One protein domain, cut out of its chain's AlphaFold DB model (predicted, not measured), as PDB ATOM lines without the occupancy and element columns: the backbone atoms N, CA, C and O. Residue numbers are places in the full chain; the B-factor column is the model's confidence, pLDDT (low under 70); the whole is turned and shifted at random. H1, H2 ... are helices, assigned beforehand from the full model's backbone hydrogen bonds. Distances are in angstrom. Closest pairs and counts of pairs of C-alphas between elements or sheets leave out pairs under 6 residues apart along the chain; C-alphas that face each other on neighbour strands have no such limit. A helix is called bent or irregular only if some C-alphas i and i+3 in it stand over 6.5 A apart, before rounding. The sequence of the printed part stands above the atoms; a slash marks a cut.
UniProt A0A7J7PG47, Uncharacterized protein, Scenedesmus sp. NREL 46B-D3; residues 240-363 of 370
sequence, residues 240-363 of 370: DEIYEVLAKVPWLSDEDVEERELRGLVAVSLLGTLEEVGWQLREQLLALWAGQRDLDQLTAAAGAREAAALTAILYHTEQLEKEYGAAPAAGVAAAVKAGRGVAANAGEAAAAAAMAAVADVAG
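Overview. This is residues 240 to 363 of the 370 residues of an uncharacterized protein of Scenedesmus sp. NREL 46B-D3 (UniProt A0A7J7PG47). A body of six helices has the longest helix, H5, along one side, and H7 leaves it as an arm of which residues 348 to 363 stick out. Within the body, H1 crosses between H5 and H2 and reaches H6 with its end, H3 and H6 are side by side and run opposite ways, and little H4 packs on H3 and H5. The printed part has 124 residues, with seven named helices in the order H1 to H7 and no named strand; the class is all helix. The whole is compact, with a radius of gyration of the C-alphas of 15.8 A, yet its outline is elongated, 54 by 33 by 28 A, with the arm making the length; the body without the arm spans 37 by 32 by 23 A.

Along the chain. H5, residues 304 to 324, is 30.1 A long and begins at C-alpha 304 at (201.295, 176.980, 107.977). H1, residues 240 to 251, begins at C-alpha 240 at (208.016, 188.338, 98.540); it is irregular, with C-alphas 247 and 250 7.2 A apart. H2, residues 257 to 276, is 27.5 A long. H3 holds residues 282 to 289, H4 residues 295 to 299, and H6 residues 329 to 339. H7, residues 345 to 363, is 27.1 A long and ends at C-alpha 363 at (159.605, 205.138, 84.953).

Arrangement. H5 touches H1 at a steep tilt of 51 degrees, the same way; the closest C-alphas, of Tyr 243 and Ile 313, are 4.9 A apart. With residues 306 to 311 alone H5 touches H4, the closest C-alphas being those of Thr 299 and Ala 307, 5.2 A apart. H5 and H3 only just touch, with 3 pairs of C-alphas within 8 A, the closest those of Leu 285 and Leu 310 at 7.6 A. H3 touches H6 at a shallow tilt of 5 degrees, opposite ways, with the C-alphas of Leu 286 and Val 336 closest at 5.6 A. With residues 249 to 251 alone H1 touches H6, closest at the C-alphas of Pro 250 and Val 332, 4.6 A apart. H2 touches H6 with residues 263 to 271 alone, at a steep tilt of 40 degrees; the closest C-alphas, of Ala 267 and Gly 339, are 4.8 A apart. H7 touches no helix. Every O i to N i+4 pair is within hydrogen-bond range in H3, H4, H5, H6 and H7, against 6 of 8 in H1 and 15 of 16 in H2.

Size, cuts and confidence. The two C-alphas farthest apart, of Ala 304 and Gly 363, are 55.3 A apart. The printed part has no cut, and the six links between successive helices are tight. The mean pLDDT of the printed part is 87.2; residues 342 to 355 and 357 to 363 are under 70, and H7 has a mean of 56.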
ATOM      1  N   ASP A 240     208.290 187.024  97.944       94.69
ATOM      2  CA  ASP A 240     208.016 188.338  98.540       94.69
ATOM      3  C   ASP A 240     207.601 189.391  97.496       94.69
ATOM      4  O   ASP A 240     206.633 190.123  97.693       94.69
ATOM      5  N   GLU A 241     208.240 189.379  96.320       92.81
ATOM      6  CA  GLU A 241     207.873 190.236  95.178       92.81
ATOM      7  C   GLU A 241     206.419 189.998  94.721       92.81
ATOM      8  O   GLU A 241     205.735 190.915  94.270       92.81
ATOM      9  N   ILE A 242     205.934 188.760  94.831       93.88
ATOM     10  CA  ILE A 242     204.565 188.376  94.465       93.88
ATOM     11  C   ILE A 242     203.585 188.901  95.509       93.88
ATOM     12  O   ILE A 242     202.532 189.430  95.157       93.88
ATOM     13  N   TYR A 243     203.941 188.778  96.787       95.75
ATOM     14  CA  TYR A 243     203.126 189.259  97.898       95.75
ATOM     15  C   TYR A 243     202.977 190.782  97.877       95.75
ATOM     16  O   TYR A 243     201.868 191.275  98.078       95.75
ATOM     17  N   GLU A 244     204.040 191.515  97.528       95.88
ATOM     18  CA  GLU A 244     203.998 192.963  97.278       95.88
ATOM     19  C   GLU A 244     202.965 193.304  96.186       95.88
ATOM     20  O   GLU A 244     202.112 194.179  96.363       95.88
ATOM     21  N   VAL A 245     202.986 192.579  95.060       95.00
ATOM     22  CA  VAL A 245     202.050 192.814  93.950       95.00
ATOM     23  C   VAL A 245     200.609 192.487  94.348       95.00
ATOM     24  O   VAL A 245     199.714 193.278  94.053       95.00
ATOM     25  N   LEU A 246     200.369 191.367  95.042       96.19
ATOM     26  CA  LEU A 246     199.038 190.990  95.540       96.19
ATOM     27  C   LEU A 246     198.483 192.015  96.536       96.19
ATOM     28  O   LEU A 246     197.285 192.309  96.511       96.19
ATOM     29  N   ALA A 247     199.348 192.584  97.379       97.19
ATOM     30  CA  ALA A 247     198.984 193.653  98.297       97.19
ATOM     31  C   ALA A 247     198.608 194.941  97.548       97.19
ATOM     32  O   ALA A 247     197.656 195.599  97.941       97.19
ATOM     33  N   LYS A 248     199.273 195.280  96.435       96.88
ATOM     34  CA  LYS A 248     199.013 196.522  95.679       96.88
ATOM     35  C   LYS A 248     197.705 196.521  94.876       96.88
ATOM     36  O   LYS A 248     197.211 197.586  94.512       96.88
ATOM     37  N   VAL A 249     197.102 195.357  94.631       96.69
ATOM     38  CA  VAL A 249     195.900 195.203  93.787       96.69
ATOM     39  C   VAL A 249     194.735 196.159  94.136       96.69
ATOM     40  O   VAL A 249     194.174 196.745  93.204       96.69
ATOM     41  N   PRO A 250     194.358 196.376  95.412       97.31
ATOM     42  CA  PRO A 250     193.273 197.295  95.775       97.31
ATOM     43  C   PRO A 250     193.554 198.780  95.506       97.31
ATOM     44  O   PRO A 250     192.608 199.563  95.459       97.31
ATOM     45  N   TRP A 251     194.821 199.172  95.336       96.69
ATOM     46  CA  TRP A 251     195.226 200.554  95.037       96.69
ATOM     47  C   TRP A 251     195.275 200.864  93.545       96.69
ATOM     48  O   TRP A 251     195.381 202.029  93.175       96.69
ATOM     49  N   LEU A 252     195.181 199.845  92.691       94.62
ATOM     50  CA  LEU A 252     195.107 200.041  91.250       94.62
ATOM     51  C   LEU A 252     193.823 200.805  90.905       94.62
ATOM     52  O   LEU A 252     192.749 200.478  91.420       94.62
ATOM     53  N   SER A 253     193.925 201.790  90.023       93.44
ATOM     54  CA  SER A 253     192.812 202.552  89.468       93.44
ATOM     55  C   SER A 253     192.021 201.712  88.467       93.44
ATOM     56  O   SER A 253     192.532 200.781  87.846       93.44
ATOM     57  N   ASP A 254     190.723 201.988  88.343       91.38
ATOM     58  CA  ASP A 254     189.887 201.419  87.273       91.38
ATOM     59  C   ASP A 254     189.812 202.340  86.043       91.38
ATOM     60  O   ASP A 254     189.351 201.921  84.982       91.38
ATOM     61  N   GLU A 255     190.273 203.587  86.186       90.88
ATOM     62  CA  GLU A 255     190.305 204.581  85.110       90.88
ATOM     63  C   GLU A 255     191.496 204.362  84.169       90.88
ATOM     64  O   GLU A 255     191.387 204.614  82.968       90.88
ATOM     65  N   ASP A 256     192.609 203.843  84.696       91.75
ATOM     66  CA  ASP A 256     193.772 203.470  83.897       91.75
ATOM     67  C   ASP A 256     193.591 202.053  83.326       91.75
ATOM     68  O   ASP A 256     193.442 201.060  84.049       91.75
ATOM     69  N   VAL A 257     193.603 201.958  81.993       89.06
ATOM     70  CA  VAL A 257     193.456 200.698  81.258       89.06
ATOM     71  C   VAL A 257     194.550 199.706  81.645       89.06
ATOM     72  O   VAL A 257     194.265 198.513  81.782       89.06
ATOM     73  N   GLU A 258     195.777 200.176  81.855       88.31
ATOM     74  CA  GLU A 258     196.916 199.310  82.131       88.31
ATOM     75  C   GLU A 258     196.845 198.701  83.525       88.31
ATOM     76  O   GLU A 258     197.147 197.514  83.687       88.31
ATOM     77  N   GLU A 259     196.422 199.495  84.509       90.56
ATOM     78  CA  GLU A 259     196.227 199.061  85.891       90.56
ATOM     79  C   GLU A 259     195.024 198.121  86.017       90.56
ATOM     80  O   GLU A 259     195.088 197.106  86.718       90.56
ATOM     81  N   ARG A 260     193.950 198.383  85.267       92.00
ATOM     82  CA  ARG A 260     192.792 197.489  85.179       92.00
ATOM     83  C   ARG A 260     193.155 196.135  84.566       92.00
ATOM     84  O   ARG A 260     192.741 195.093  85.076       92.00
ATOM     85  N   GLU A 261     193.934 196.130  83.488       90.06
ATOM     86  CA  GLU A 261     194.462 194.900  82.888       90.06
ATOM     87  C   GLU A 261     195.399 194.161  83.844       90.06
ATOM     88  O   GLU A 261     195.294 192.941  83.977       90.06
ATOM     89  N   LEU A 262     196.270 194.885  84.552       89.06
ATOM     90  CA  LEU A 262     197.158 194.310  85.560       89.06
ATOM     91  C   LEU A 262     196.351 193.639  86.676       89.06
ATOM     92  O   LEU A 262     196.651 192.504  87.046       89.06
ATOM     93  N   ARG A 263     195.284 194.286  87.160       94.00
ATOM     94  CA  ARG A 263     194.353 193.702  88.132       94.00
ATOM     95  C   ARG A 263     193.746 192.400  87.612       94.00
ATOM     96  O   ARG A 263     193.710 191.407  88.336       94.00
ATOM     97  N   GLY A 264     193.295 192.395  86.357       90.56
ATOM     98  CA  GLY A 264     192.769 191.201  85.696       90.56
ATOM     99  C   GLY A 264     193.805 190.080  85.603       90.56
ATOM    100  O   GLY A 264     193.502 188.934  85.931       90.56
ATOM    101  N   LEU A 265     195.045 190.410  85.230       90.31
ATOM    102  CA  LEU A 265     196.139 189.445  85.123       90.31
ATOM    103  C   LEU A 265     196.483 188.844  86.487       90.31
ATOM    104  O   LEU A 265     196.609 187.627  86.608       90.31
ATOM    105  N   VAL A 266     196.571 189.670  87.529       91.38
ATOM    106  CA  VAL A 266     196.828 189.199  88.893       91.38
ATOM    107  C   VAL A 266     195.698 188.285  89.381       91.38
ATOM    108  O   VAL A 266     195.957 187.188  89.876       91.38
ATOM    109  N   ALA A 267     194.444 188.696  89.204       89.88
ATOM    110  CA  ALA A 267     193.297 187.953  89.715       89.88
ATOM    111  C   ALA A 267     193.025 186.633  88.973       89.88
ATOM    112  O   ALA A 267     192.599 185.658  89.594       89.88
ATOM    113  N   VAL A 268     193.246 186.597  87.655       87.44
ATOM    114  CA  VAL A 268     192.972 185.413  86.827       87.44
ATOM    115  C   VAL A 268     194.208 184.529  86.702       87.44
ATOM    116  O   VAL A 268     194.128 183.330  86.955       87.44
ATOM    117  N   SER A 269     195.352 185.101  86.320       89.38
ATOM    118  CA  SER A 269     196.557 184.327  86.013       89.38
ATOM    119  C   SER A 269     197.382 184.050  87.262       89.38
ATOM    120  O   SER A 269     197.598 182.886  87.588       89.38
ATOM    121  N   LEU A 270     197.812 185.079  88.000       91.44
ATOM    122  CA  LEU A 270     198.702 184.857  89.143       91.44
ATOM    123  C   LEU A 270     198.008 184.034  90.233       91.44
ATOM    124  O   LEU A 270     198.542 183.014  90.657       91.44
ATOM    125  N   LEU A 271     196.799 184.424  90.638       92.06
ATOM    126  CA  LEU A 271     196.062 183.689  91.666       92.06
ATOM    127  C   LEU A 271     195.698 182.265  91.211       92.06
ATOM    128  O   LEU A 271     195.819 181.333  91.999       92.06
ATOM    129  N   GLY A 272     195.344 182.080  89.934       90.69
ATOM    130  CA  GLY A 272     195.098 180.752  89.364       90.69
ATOM    131  C   GLY A 272     196.347 179.864  89.385       90.69
ATOM    132  O   GLY A 272     196.287 178.722  89.825       90.69
ATOM    133  N   THR A 273     197.509 180.399  88.998       89.00
ATOM    134  CA  THR A 273     198.774 179.644  89.039       89.00
ATOM    135  C   THR A 273     199.216 179.308  90.464       89.00
ATOM    136  O   THR A 273     199.754 178.227  90.692       89.00
ATOM    137  N   LEU A 274     198.961 180.183  91.443       91.31
ATOM    138  CA  LEU A 274     199.203 179.881  92.855       91.31
ATOM    139  C   LEU A 274     198.344 178.699  93.323       91.31
ATOM    140  O   LEU A 274     198.881 177.760  93.914       91.31
ATOM    141  N   GLU A 275     197.053 178.693  92.987       92.88
ATOM    142  CA  GLU A 275     196.138 177.588  93.302       92.88
ATOM    143  C   GLU A 275     196.546 176.278  92.620       92.88
ATOM    144  O   GLU A 275     196.545 175.227  93.259       92.88
ATOM    145  N   GLU A 276     196.982 176.326  91.359       88.88
ATOM    146  CA  GLU A 276     197.508 175.156  90.641       88.88
ATOM    147  C   GLU A 276     198.768 174.566  91.293       88.88
ATOM    148  O   GLU A 276     199.009 173.356  91.220       88.88
ATOM    149  N   VAL A 277     199.584 175.407  91.937       87.94
ATOM    150  CA  VAL A 277     200.771 174.997  92.709       87.94
ATOM    151  C   VAL A 277     200.401 174.549  94.134       87.94
ATOM    152  O   VAL A 277     201.255 174.059  94.875       87.94
ATOM    153  N   GLY A 278     199.121 174.636  94.499       90.56
ATOM    154  CA  GLY A 278     198.565 174.154  95.760       90.56
ATOM    155  C   GLY A 278     198.375 175.229  96.828       90.56
ATOM    156  O   GLY A 278     198.057 174.874  97.956       90.56
ATOM    157  N   TRP A 279     198.552 176.513  96.507       93.31
ATOM    158  CA  TRP A 279     198.311 177.611  97.445       93.31
ATOM    159  C   TRP A 279     196.829 177.990  97.479       93.31
ATOM    160  O   TRP A 279     196.301 178.567  96.530       93.31
ATOM    161  N   GLN A 280     196.160 177.732  98.599       94.88
ATOM    162  CA  GLN A 280     194.745 178.070  98.787       94.88
ATOM    163  C   GLN A 280     194.597 179.444  99.455       94.88
ATOM    164  O   GLN A 280     194.274 179.534 100.634       94.88
ATOM    165  N   LEU A 281     194.884 180.516  98.707       95.19
ATOM    166  CA  LEU A 281     194.913 181.892  99.236       95.19
ATOM    167  C   LEU A 281     193.707 182.756  98.840       95.19
ATOM    168  O   LEU A 281     193.556 183.857  99.367       95.19
ATOM    169  N   ARG A 282     192.874 182.318  97.888       95.56
ATOM    170  CA  ARG A 282     191.855 183.176  97.258       95.56
ATOM    171  C   ARG A 282     190.861 183.757  98.256       95.56
ATOM    172  O   ARG A 282     190.660 184.967  98.259       95.56
ATOM    173  N   GLU A 283     190.253 182.929  99.097       95.94
ATOM    174  CA  GLU A 283     189.214 183.382 100.034       95.94
ATOM    175  C   GLU A 283     189.774 184.354 101.081       95.94
ATOM    176  O   GLU A 283     189.192 185.405 101.355       95.94
ATOM    177  N   GLN A 284     190.955 184.046 101.613       97.38
ATOM    178  CA  GLN A 284     191.647 184.861 102.607       97.38
ATOM    179  C   GLN A 284     192.107 186.187 101.998       97.38
ATOM    180  O   GLN A 284     191.961 187.238 102.618       97.38
ATOM    181  N   LEU A 285     192.596 186.165 100.757       96.75
ATOM    182  CA  LEU A 285     192.995 187.370 100.036       96.75
ATOM    183  C   LEU A 285     191.791 188.264  99.717       96.75
ATOM    184  O   LEU A 285     191.879 189.481  99.859       96.75
ATOM    185  N   LEU A 286     190.645 187.681  99.353       96.31
ATOM    186  CA  LEU A 286     189.398 188.423  99.160       96.31
ATOM    187  C   LEU A 286     188.916 189.081 100.456       96.31
ATOM    188  O   LEU A 286     188.492 190.238 100.426       96.31
ATOM    189  N   ALA A 287     188.996 188.375 101.587       97.31
ATOM    190  CA  ALA A 287     188.680 188.939 102.897       97.31
ATOM    191  C   ALA A 287     189.642 190.082 103.261       97.31
ATOM    192  O   ALA A 287     189.201 191.147 103.697       97.31
ATOM    193  N   LEU A 288     190.941 189.893 103.013       96.88
ATOM    194  CA  LEU A 288     191.964 190.913 103.222       96.88
ATOM    195  C   LEU A 288     191.677 192.156 102.371       96.88
ATOM    196  O   LEU A 288     191.630 193.268 102.898       96.88
ATOM    197  N   TRP A 289     191.395 192.002 101.077       96.75
ATOM    198  CA  TRP A 289     191.029 193.128 100.216       96.75
ATOM    199  C   TRP A 289     189.740 193.816 100.668       96.75
ATOM    200  O   TRP A 289     189.662 195.038 100.601       96.75
ATOM    201  N   ALA A 290     188.770 193.073 101.206       96.06
ATOM    202  CA  ALA A 290     187.539 193.623 101.777       96.06
ATOM    203  C   ALA A 290     187.737 194.394 103.101       96.06
ATOM    204  O   ALA A 290     186.766 194.907 103.654       96.06
ATOM    205  N   GLY A 291     188.973 194.499 103.602       95.94
ATOM    206  CA  GLY A 291     189.314 195.275 104.795       95.94
ATOM    207  C   GLY A 291     189.559 194.436 106.048       95.94
ATOM    208  O   GLY A 291     189.786 195.005 107.113       95.94
ATOM    209  N   GLN A 292     189.553 193.103 105.953       97.19
ATOM    210  CA  GLN A 292     189.926 192.259 107.085       97.19
ATOM    211  C   GLN A 292     191.423 192.405 107.383       97.19
ATOM    212  O   GLN A 292     192.263 192.261 106.492       97.19
ATOM    213  N   ARG A 293     191.766 192.707 108.638       97.12
ATOM    214  CA  ARG A 293     193.159 192.861 109.109       97.12
ATOM    215  C   ARG A 293     193.517 191.921 110.259       97.12
ATOM    216  O   ARG A 293     194.667 191.873 110.672       97.12
ATOM    217  N   ASP A 294     192.542 191.178 110.776       97.62
ATOM    218  CA  ASP A 294     192.767 190.204 111.839       97.62
ATOM    219  C   ASP A 294     193.447 188.947 111.270       97.62
ATOM    220  O   ASP A 294     192.827 188.168 110.539       97.62
ATOM    221  N   LEU A 295     194.735 188.781 111.592       95.56
ATOM    222  CA  LEU A 295     195.556 187.670 111.116       95.56
ATOM    223  C   LEU A 295     195.031 186.319 111.613       95.56
ATOM    224  O   LEU A 295     195.059 185.352 110.852       95.56
ATOM    225  N   ASP A 296     194.494 186.244 112.833       97.25
ATOM    226  CA  ASP A 296     193.979 184.990 113.387       97.25
ATOM    227  C   ASP A 296     192.750 184.530 112.594       97.25
ATOM    228  O   ASP A 296     192.625 183.359 112.237       97.25
ATOM    229  N   GLN A 297     191.873 185.465 112.218       96.88
ATOM    230  CA  GLN A 297     190.714 185.161 111.373       96.88
ATOM    231  C   GLN A 297     191.108 184.803 109.935       96.88
ATOM    232  O   GLN A 297     190.494 183.920 109.338       96.88
ATOM    233  N   LEU A 298     192.123 185.467 109.374       96.25
ATOM    234  CA  LEU A 298     192.616 185.169 108.026       96.25
ATOM    235  C   LEU A 298     193.300 183.797 107.954       96.25
ATOM    236  O   LEU A 298     193.201 183.117 106.936       96.25
ATOM    237  N   THR A 299     193.977 183.382 109.024       96.56
ATOM    238  CA  THR A 299     194.780 182.152 109.051       96.56
ATOM    239  C   THR A 299     194.075 180.957 109.691       96.56
ATOM    240  O   THR A 299     194.569 179.841 109.569       96.56
ATOM    241  N   ALA A 300     192.886 181.137 110.280       94.88
ATOM    242  CA  ALA A 300     192.135 180.082 110.973       94.88
ATOM    243  C   ALA A 300     191.907 178.797 110.149       94.88
ATOM    244  O   ALA A 300     191.833 177.710 110.716       94.88
ATOM    245  N   ALA A 301     191.781 178.919 108.825       91.25
ATOM    246  CA  ALA A 301     191.603 177.794 107.902       91.25
ATOM    247  C   ALA A 301     192.818 177.562 106.980       91.25
ATOM    248  O   ALA A 301     192.749 176.738 106.070       91.25
ATOM    249  N   ALA A 302     193.901 178.317 107.170       94.31
ATOM    250  CA  ALA A 302     195.083 178.284 106.322       94.31
ATOM    251  C   ALA A 302     196.117 177.287 106.872       94.31
ATOM    252  O   ALA A 302     196.309 177.181 108.084       94.31
ATOM    253  N   GLY A 303     196.817 176.573 105.985       92.62
ATOM    254  CA  GLY A 303     198.000 175.809 106.376       92.62
ATOM    255  C   GLY A 303     199.135 176.736 106.824       92.62
ATOM    256  O   GLY A 303     199.110 177.942 106.581       92.62
ATOM    257  N   ALA A 304     200.165 176.186 107.474       91.12
ATOM    258  CA  ALA A 304     201.295 176.980 107.977       91.12
ATOM    259  C   ALA A 304     201.994 177.793 106.869       91.12
ATOM    260  O   ALA A 304     202.421 178.927 107.088       91.12
ATOM    261  N   ARG A 305     202.070 177.226 105.659       91.56
ATOM    262  CA  ARG A 305     202.661 177.868 104.482       91.56
ATOM    263  C   ARG A 305     201.804 179.042 104.003       91.56
ATOM    264  O   ARG A 305     202.323 180.141 103.814       91.56
ATOM    265  N   GLU A 306     200.495 178.842 103.864       95.00
ATOM    266  CA  GLU A 306     199.533 179.882 103.491       95.00
ATOM    267  C   GLU A 306     199.460 180.992 104.545       95.00
ATOM    268  O   GLU A 306     199.430 182.168 104.192       95.00
ATOM    269  N   ALA A 307     199.499 180.641 105.832       95.31
ATOM    270  CA  ALA A 307     199.510 181.601 106.931       95.31
ATOM    271  C   ALA A 307     200.743 182.518 106.884       95.31
ATOM    272  O   ALA A 307     200.625 183.733 107.066       95.31
ATOM    273  N   ALA A 308     201.918 181.965 106.569       94.25
ATOM    274  CA  ALA A 308     203.131 182.755 106.390       94.25
ATOM    275  C   ALA A 308     203.035 183.707 105.182       94.25
ATOM    276  O   ALA A 308     203.405 184.877 105.293       94.25
ATOM    277  N   ALA A 309     202.467 183.253 104.059       95.62
ATOM    278  CA  ALA A 309     202.215 184.123 102.909       95.62
ATOM    279  C   ALA A 309     201.208 185.238 103.227       95.62
ATOM    280  O   ALA A 309     201.447 186.393 102.882       95.62
ATOM    281  N   LEU A 310     200.111 184.931 103.926       96.94
ATOM    282  CA  LEU A 310     199.126 185.932 104.349       96.94
ATOM    283  C   LEU A 310     199.734 186.970 105.290       96.94
ATOM    284  O   LEU A 310     199.431 188.153 105.161       96.94
ATOM    285  N   THR A 311     200.639 186.550 106.174       96.81
ATOM    286  CA  THR A 311     201.387 187.463 107.048       96.81
ATOM    287  C   THR A 311     202.242 188.433 106.227       96.81
ATOM    288  O   THR A 311     202.230 189.635 106.488       96.81
ATOM    289  N   ALA A 312     202.939 187.943 105.196       96.50
ATOM    290  CA  ALA A 312     203.736 188.785 104.304       96.50
ATOM    291  C   ALA A 312     202.868 189.751 103.475       96.50
ATOM    292  O   ALA A 312     203.179 190.937 103.378       96.50
ATOM    293  N   ILE A 313     201.744 189.279 102.922       97.12
ATOM    294  CA  ILE A 313     200.800 190.125 102.172       97.12
ATOM    295  C   ILE A 313     200.211 191.213 103.080       97.12
ATOM    296  O   ILE A 313     200.131 192.373 102.673       97.12
ATOM    297  N   LEU A 314     199.824 190.867 104.312       97.25
ATOM    298  CA  LEU A 314     199.303 191.824 105.286       97.25
ATOM    299  C   LEU A 314     200.358 192.875 105.647       97.25
ATOM    300  O   LEU A 314     200.050 194.064 105.632       97.25
ATOM    301  N   TYR A 315     201.609 192.459 105.865       97.50
ATOM    302  CA  TYR A 315     202.724 193.376 106.097       97.50
ATOM    303  C   TYR A 315     202.876 194.398 104.958       97.50
ATOM    304  O   TYR A 315     202.921 195.599 105.215       97.50
ATOM    305  N   HIS A 316     202.892 193.952 103.696       97.56
ATOM    306  CA  HIS A 316     202.971 194.863 102.544       97.56
ATOM    307  C   HIS A 316     201.739 195.765 102.426       97.56
ATOM    308  O   HIS A 316     201.867 196.949 102.122       97.56
ATOM    309  N   THR A 317     200.552 195.237 102.730       97.31
ATOM    310  CA  THR A 317     199.295 196.004 102.742       97.31
ATOM    311  C   THR A 317     199.359 197.143 103.762       97.31
ATOM    312  O   THR A 317     199.030 198.277 103.428       97.31
ATOM    313  N   GLU A 318     199.851 196.887 104.975       97.31
ATOM    314  CA  GLU A 318     200.035 197.920 106.003       97.31
ATOM    315  C   GLU A 318     201.061 198.987 105.598       97.31
ATOM    316  O   GLU A 318     200.915 200.154 105.963       97.31
ATOM    317  N   GLN A 319     202.119 198.613 104.870       97.75
ATOM    318  CA  GLN A 319     203.091 199.588 104.366       97.75
ATOM    319  C   GLN A 319     202.472 200.489 103.295       97.75
ATOM    320  O   GLN A 319     202.629 201.708 103.361       97.75
ATOM    321  N   LEU A 320     201.700 199.916 102.368       96.56
ATOM    322  CA  LEU A 320     200.954 200.683 101.368       96.56
ATOM    323  C   LEU A 320     199.914 201.604 102.018       96.56
ATOM    324  O   LEU A 320     199.773 202.750 101.602       96.56
ATOM    325  N   GLU A 321     199.236 201.154 103.076       96.62
ATOM    326  CA  GLU A 321     198.310 201.997 103.841       96.62
ATOM    327  C   GLU A 321     199.012 203.178 104.524       96.62
ATOM    328  O   GLU A 321     198.453 204.272 104.587       96.62
ATOM    329  N   LYS A 322     200.243 202.992 105.014       97.44
ATOM    330  CA  LYS A 322     201.046 204.084 105.592       97.44
ATOM    331  C   LYS A 322     201.508 205.087 104.537       97.44
ATOM    332  O   LYS A 322     201.574 206.276 104.835       97.44
ATOM    333  N   GLU A 323     201.853 204.615 103.341       97.00
ATOM    334  CA  GLU A 323     202.405 205.444 102.264       97.00
ATOM    335  C   GLU A 323     201.317 206.178 101.467       97.00
ATOM    336  O   GLU A 323     201.424 207.382 101.237       97.00
ATOM    337  N   TYR A 324     200.251 205.472 101.083       96.25
ATOM    338  CA  TYR A 324     199.200 205.969 100.187       96.25
ATOM    339  C   TYR A 324     197.862 206.226 100.893       96.25
ATOM    340  O   TYR A 324     196.952 206.805 100.297       96.25
ATOM    341  N   GLY A 325     197.719 205.812 102.152       96.62
ATOM    342  CA  GLY A 325     196.440 205.810 102.858       96.62
ATOM    343  C   GLY A 325     195.590 204.575 102.545       96.62
ATOM    344  O   GLY A 325     196.006 203.651 101.842       96.62
ATOM    345  N   ALA A 326     194.371 204.560 103.086       95.75
ATOM    346  CA  ALA A 326     193.423 203.472 102.859       95.75
ATOM    347  C   ALA A 326     193.130 203.293 101.361       95.75
ATOM    348  O   ALA A 326     192.935 204.275 100.639       95.75
ATOM    349  N   ALA A 327     193.063 202.039 100.912       95.31
ATOM    350  CA  ALA A 327     192.750 201.724  99.525       95.31
ATOM    351  C   ALA A 327     191.408 202.361  99.099       95.31
ATOM    352  O   ALA A 327     190.438 202.346  99.870       95.31
ATOM    353  N   PRO A 328     191.315 202.907  97.875       95.31
ATOM    354  CA  PRO A 328     190.079 203.498  97.385       95.31
ATOM    355  C   PRO A 328     188.973 202.439  97.336       95.31
ATOM    356  O   PRO A 328     189.167 201.344  96.810       95.31
ATOM    357  N   ALA A 329     187.775 202.771  97.832       94.75
ATOM    358  CA  ALA A 329     186.651 201.828  97.894       94.75
ATOM    359  C   ALA A 329     186.302 201.215  96.522       94.75
ATOM    360  O   ALA A 329     185.936 200.042  96.436       94.75
ATOM    361  N   ALA A 330     186.462 201.989  95.442       93.31
ATOM    362  CA  ALA A 330     186.298 201.509  94.072       93.31
ATOM    363  C   ALA A 330     187.353 200.453  93.690       93.31
ATOM    364  O   ALA A 330     187.000 199.412  93.136       93.31
ATOM    365  N   GLY A 331     188.623 200.682  94.041       93.12
ATOM    366  CA  GLY A 331     189.718 199.741  93.799       93.12
ATOM    367  C   GLY A 331     189.551 198.445  94.591       93.12
ATOM    368  O   GLY A 331     189.686 197.361  94.027       93.12
ATOM    369  N   VAL A 332     189.120 198.536  95.854       95.62
ATOM    370  CA  VAL A 332     188.746 197.376  96.686       95.62
ATOM    371  C   VAL A 332     187.613 196.571  96.046       95.62
ATOM    372  O   VAL A 332     187.731 195.357  95.873       95.62
ATOM    373  N   ALA A 333     186.518 197.228  95.653       94.50
ATOM    374  CA  ALA A 333     185.386 196.553  95.023       94.50
ATOM    375  C   ALA A 333     185.794 195.862  93.710       94.50
ATOM    376  O   ALA A 333     185.379 194.730  93.446       94.50
ATOM    377  N   ALA A 334     186.640 196.512  92.910       93.12
ATOM    378  CA  ALA A 334     187.152 195.957  91.666       93.12
ATOM    379  C   ALA A 334     188.116 194.781  91.900       93.12
ATOM    380  O   ALA A 334     188.027 193.776  91.194       93.12
ATOM    381  N   ALA A 335     188.988 194.864  92.909       93.88
ATOM    382  CA  ALA A 335     189.875 193.782  93.337       93.88
ATOM    383  C   ALA A 335     189.081 192.547  93.773       93.88
ATOM    384  O   ALA A 335     189.295 191.454  93.251       93.88
ATOM    385  N   VAL A 336     188.093 192.729  94.653       95.06
ATOM    386  CA  VAL A 336     187.214 191.644  95.119       95.06
ATOM    387  C   VAL A 336     186.424 191.037  93.956       95.06
ATOM    388  O   VAL A 336     186.317 189.815  93.846       95.06
ATOM    389  N   LYS A 337     185.898 191.868  93.046       93.31
ATOM    390  CA  LYS A 337     185.185 191.401  91.849       93.31
ATOM    391  C   LYS A 337     186.090 190.570  90.937       93.31
ATOM    392  O   LYS A 337     185.663 189.513  90.474       93.31
ATOM    393  N   ALA A 338     187.317 191.029  90.695       91.44
ATOM    394  CA  ALA A 338     188.290 190.322  89.872       91.44
ATOM    395  C   ALA A 338     188.713 188.997  90.530       91.44
ATOM    396  O   ALA A 338     188.674 187.950  89.886       91.44
ATOM    397  N   GLY A 339     189.040 189.014  91.827       90.88
ATOM    398  CA  GLY A 339     189.479 187.835  92.577       90.88
ATOM    399  C   GLY A 339     188.398 186.767  92.759       90.88
ATOM    400  O   GLY A 339     188.723 185.591  92.875       90.88
ATOM    401  N   ARG A 340     187.110 187.126  92.709       92.38
ATOM    402  CA  ARG A 340     186.011 186.142  92.682       92.38
ATOM    403  C   ARG A 340     185.898 185.388  91.362       92.38
ATOM    404  O   ARG A 340     185.076 184.485  91.260       92.38
ATOM    405  N   GLY A 341     186.685 185.756  90.349       79.75
ATOM    406  CA  GLY A 341     186.633 185.093  89.055       79.75
ATOM    407  C   GLY A 341     185.247 185.203  88.431       79.75
ATOM    408  O   GLY A 341     184.776 184.241  87.830       79.75
ATOM    409  N   VAL A 342     184.580 186.359  88.581       54.22
ATOM    410  CA  VAL A 342     183.377 186.657  87.799       54.22
ATOM    411  C   VAL A 342     183.821 186.657  86.343       54.22
ATOM    412  O   VAL A 342     184.308 187.666  85.832       54.22
ATOM    413  N   ALA A 343     183.705 185.487  85.712       44.91
ATOM    414  CA  ALA A 343     183.877 185.275  84.292       44.91
ATOM    415  C   ALA A 343     183.224 186.462  83.593       44.91
ATOM    416  O   ALA A 343     182.083 186.807  83.916       44.91
ATOM    417  N   ALA A 344     183.974 187.118  82.711       47.66
ATOM    418  CA  ALA A 344     183.716 188.453  82.175       47.66
ATOM    419  C   ALA A 344     182.286 188.708  81.633       47.66
ATOM    420  O   ALA A 344     181.911 189.857  81.432       47.66
ATOM    421  N   ASN A 345     181.442 187.683  81.504       44.97
ATOM    422  CA  ASN A 345     180.038 187.763  81.100       44.97
ATOM    423  C   ASN A 345     179.053 188.141  82.228       44.97
ATOM    424  O   ASN A 345     177.998 188.710  81.961       44.97
ATOM    425  N   ALA A 346     179.361 187.873  83.502       47.38
ATOM    426  CA  ALA A 346     178.442 188.208  84.599       47.38
ATOM    427  C   ALA A 346     178.524 189.689  85.021       47.38
ATOM    428  O   ALA A 346     177.581 190.222  85.604       47.38
ATOM    429  N   GLY A 347     179.609 190.389  84.669       45.78
ATOM    430  CA  GLY A 347     179.729 191.836  84.858       45.78
ATOM    431  C   GLY A 347     178.814 192.637  83.931       45.78
ATOM    432  O   GLY A 347     178.225 193.617  84.380       45.78
ATOM    433  N   GLU A 348     178.652 192.197  82.682       46.53
ATOM    434  CA  GLU A 348     177.743 192.816  81.710       46.53
ATOM    435  C   GLU A 348     176.280 192.516  82.052       46.53
ATOM    436  O   GLU A 348     175.458 193.425  82.054       46.53
ATOM    437  N   ALA A 349     175.964 191.287  82.482       51.56
ATOM    438  CA  ALA A 349     174.628 190.938  82.970       51.56
ATOM    439  C   ALA A 349     174.250 191.683  84.268       51.56
ATOM    440  O   ALA A 349     173.115 192.134  84.406       51.56
ATOM    441  N   ALA A 350     175.187 191.867  85.205       46.94
ATOM    442  CA  ALA A 350     174.949 192.627  86.435       46.94
ATOM    443  C   ALA A 350     174.874 194.145  86.189       46.94
ATOM    444  O   ALA A 350     174.048 194.818  86.802       46.94
ATOM    445  N   ALA A 351     175.681 194.691  85.271       49.62
ATOM    446  CA  ALA A 351     175.582 196.089  84.848       49.62
ATOM    447  C   ALA A 351     174.287 196.353  84.060       49.62
ATOM    448  O   ALA A 351     173.630 197.366  84.292       49.62
ATOM    449  N   ALA A 352     173.865 195.418  83.201       59.78
ATOM    450  CA  ALA A 352     172.576 195.458  82.515       59.78
ATOM    451  C   ALA A 352     171.402 195.348  83.501       59.78
ATOM    452  O   ALA A 352     170.438 196.099  83.383       59.78
ATOM    453  N   ALA A 353     171.495 194.483  84.518       58.38
ATOM    454  CA  ALA A 353     170.490 194.381  85.577       58.38
ATOM    455  C   ALA A 353     170.424 195.654  86.443       58.38
ATOM    456  O   ALA A 353     169.331 196.103  86.786       58.38
ATOM    457  N   ALA A 354     171.566 196.280  86.745       50.16
ATOM    458  CA  ALA A 354     171.618 197.549  87.468       50.16
ATOM    459  C   ALA A 354     171.037 198.711  86.639       50.16
ATOM    460  O   ALA A 354     170.239 199.490  87.155       50.16
ATOM    461  N   MET A 355     171.356 198.794  85.342       67.38
ATOM    462  CA  MET A 355     170.768 199.774  84.414       67.38
ATOM    463  C   MET A 355     169.253 199.572  84.249       67.38
ATOM    464  O   MET A 355     168.499 200.543  84.256       67.38
ATOM    465  N   ALA A 356     168.788 198.320  84.161       70.94
ATOM    466  CA  ALA A 356     167.364 197.995  84.094       70.94
ATOM    467  C   ALA A 356     166.621 198.376  85.388       70.94
ATOM    468  O   ALA A 356     165.516 198.913  85.326       70.94
ATOM    469  N   ALA A 357     167.240 198.175  86.555       56.97
ATOM    470  CA  ALA A 357     166.675 198.592  87.838       56.97
ATOM    471  C   ALA A 357     166.586 200.126  87.967       56.97
ATOM    472  O   ALA A 357     165.590 200.643  88.468       56.97
ATOM    473  N   VAL A 358     167.583 200.867  87.468       59.12
ATOM    474  CA  VAL A 358     167.558 202.342  87.447       59.12
ATOM    475  C   VAL A 358     166.497 202.870  86.470       59.12
ATOM    476  O   VAL A 358     165.813 203.848  86.777       59.12
ATOM    477  N   ALA A 359     166.290 202.198  85.334       68.69
ATOM    478  CA  ALA A 359     165.235 202.542  84.382       68.69
ATOM    479  C   ALA A 359     163.813 202.300  84.939       68.69
ATOM    480  O   ALA A 359     162.929 203.126  84.702       68.69
ATOM    481  N   ASP A 360     163.587 201.238  85.726       64.31
ATOM    482  CA  ASP A 360     162.276 200.980  86.361       64.31
ATOM    483  C   ASP A 360     161.942 202.017  87.450       64.31
ATOM    484  O   ASP A 360     160.791 202.431  87.600       64.31
ATOM    485  N   VAL A 361     162.959 202.506  88.170       60.56
ATOM    486  CA  VAL A 361     162.795 203.577  89.170       60.56
ATOM    487  C   VAL A 361     162.493 204.923  88.505       60.56
ATOM    488  O   VAL A 361     161.632 205.661  88.984       60.56
ATOM    489  N   ALA A 362     163.125 205.230  87.369       61.28
ATOM    490  CA  ALA A 362     162.848 206.453  86.615       61.28
ATOM    491  C   ALA A 362     161.455 206.452  85.949       61.28
ATOM    492  O   ALA A 362     160.846 207.510  85.787       61.28
ATOM    493  N   GLY A 363     160.914 205.277  85.602       61.81
ATOM    494  CA  GLY A 363     159.605 205.138  84.953       61.81
ATOM    495  C   GLY A 363     158.388 205.317  85.873       61.81
ATOM    496  O   GLY A 363     157.314 205.682  85.397       61.81
TER     497      GLY A 363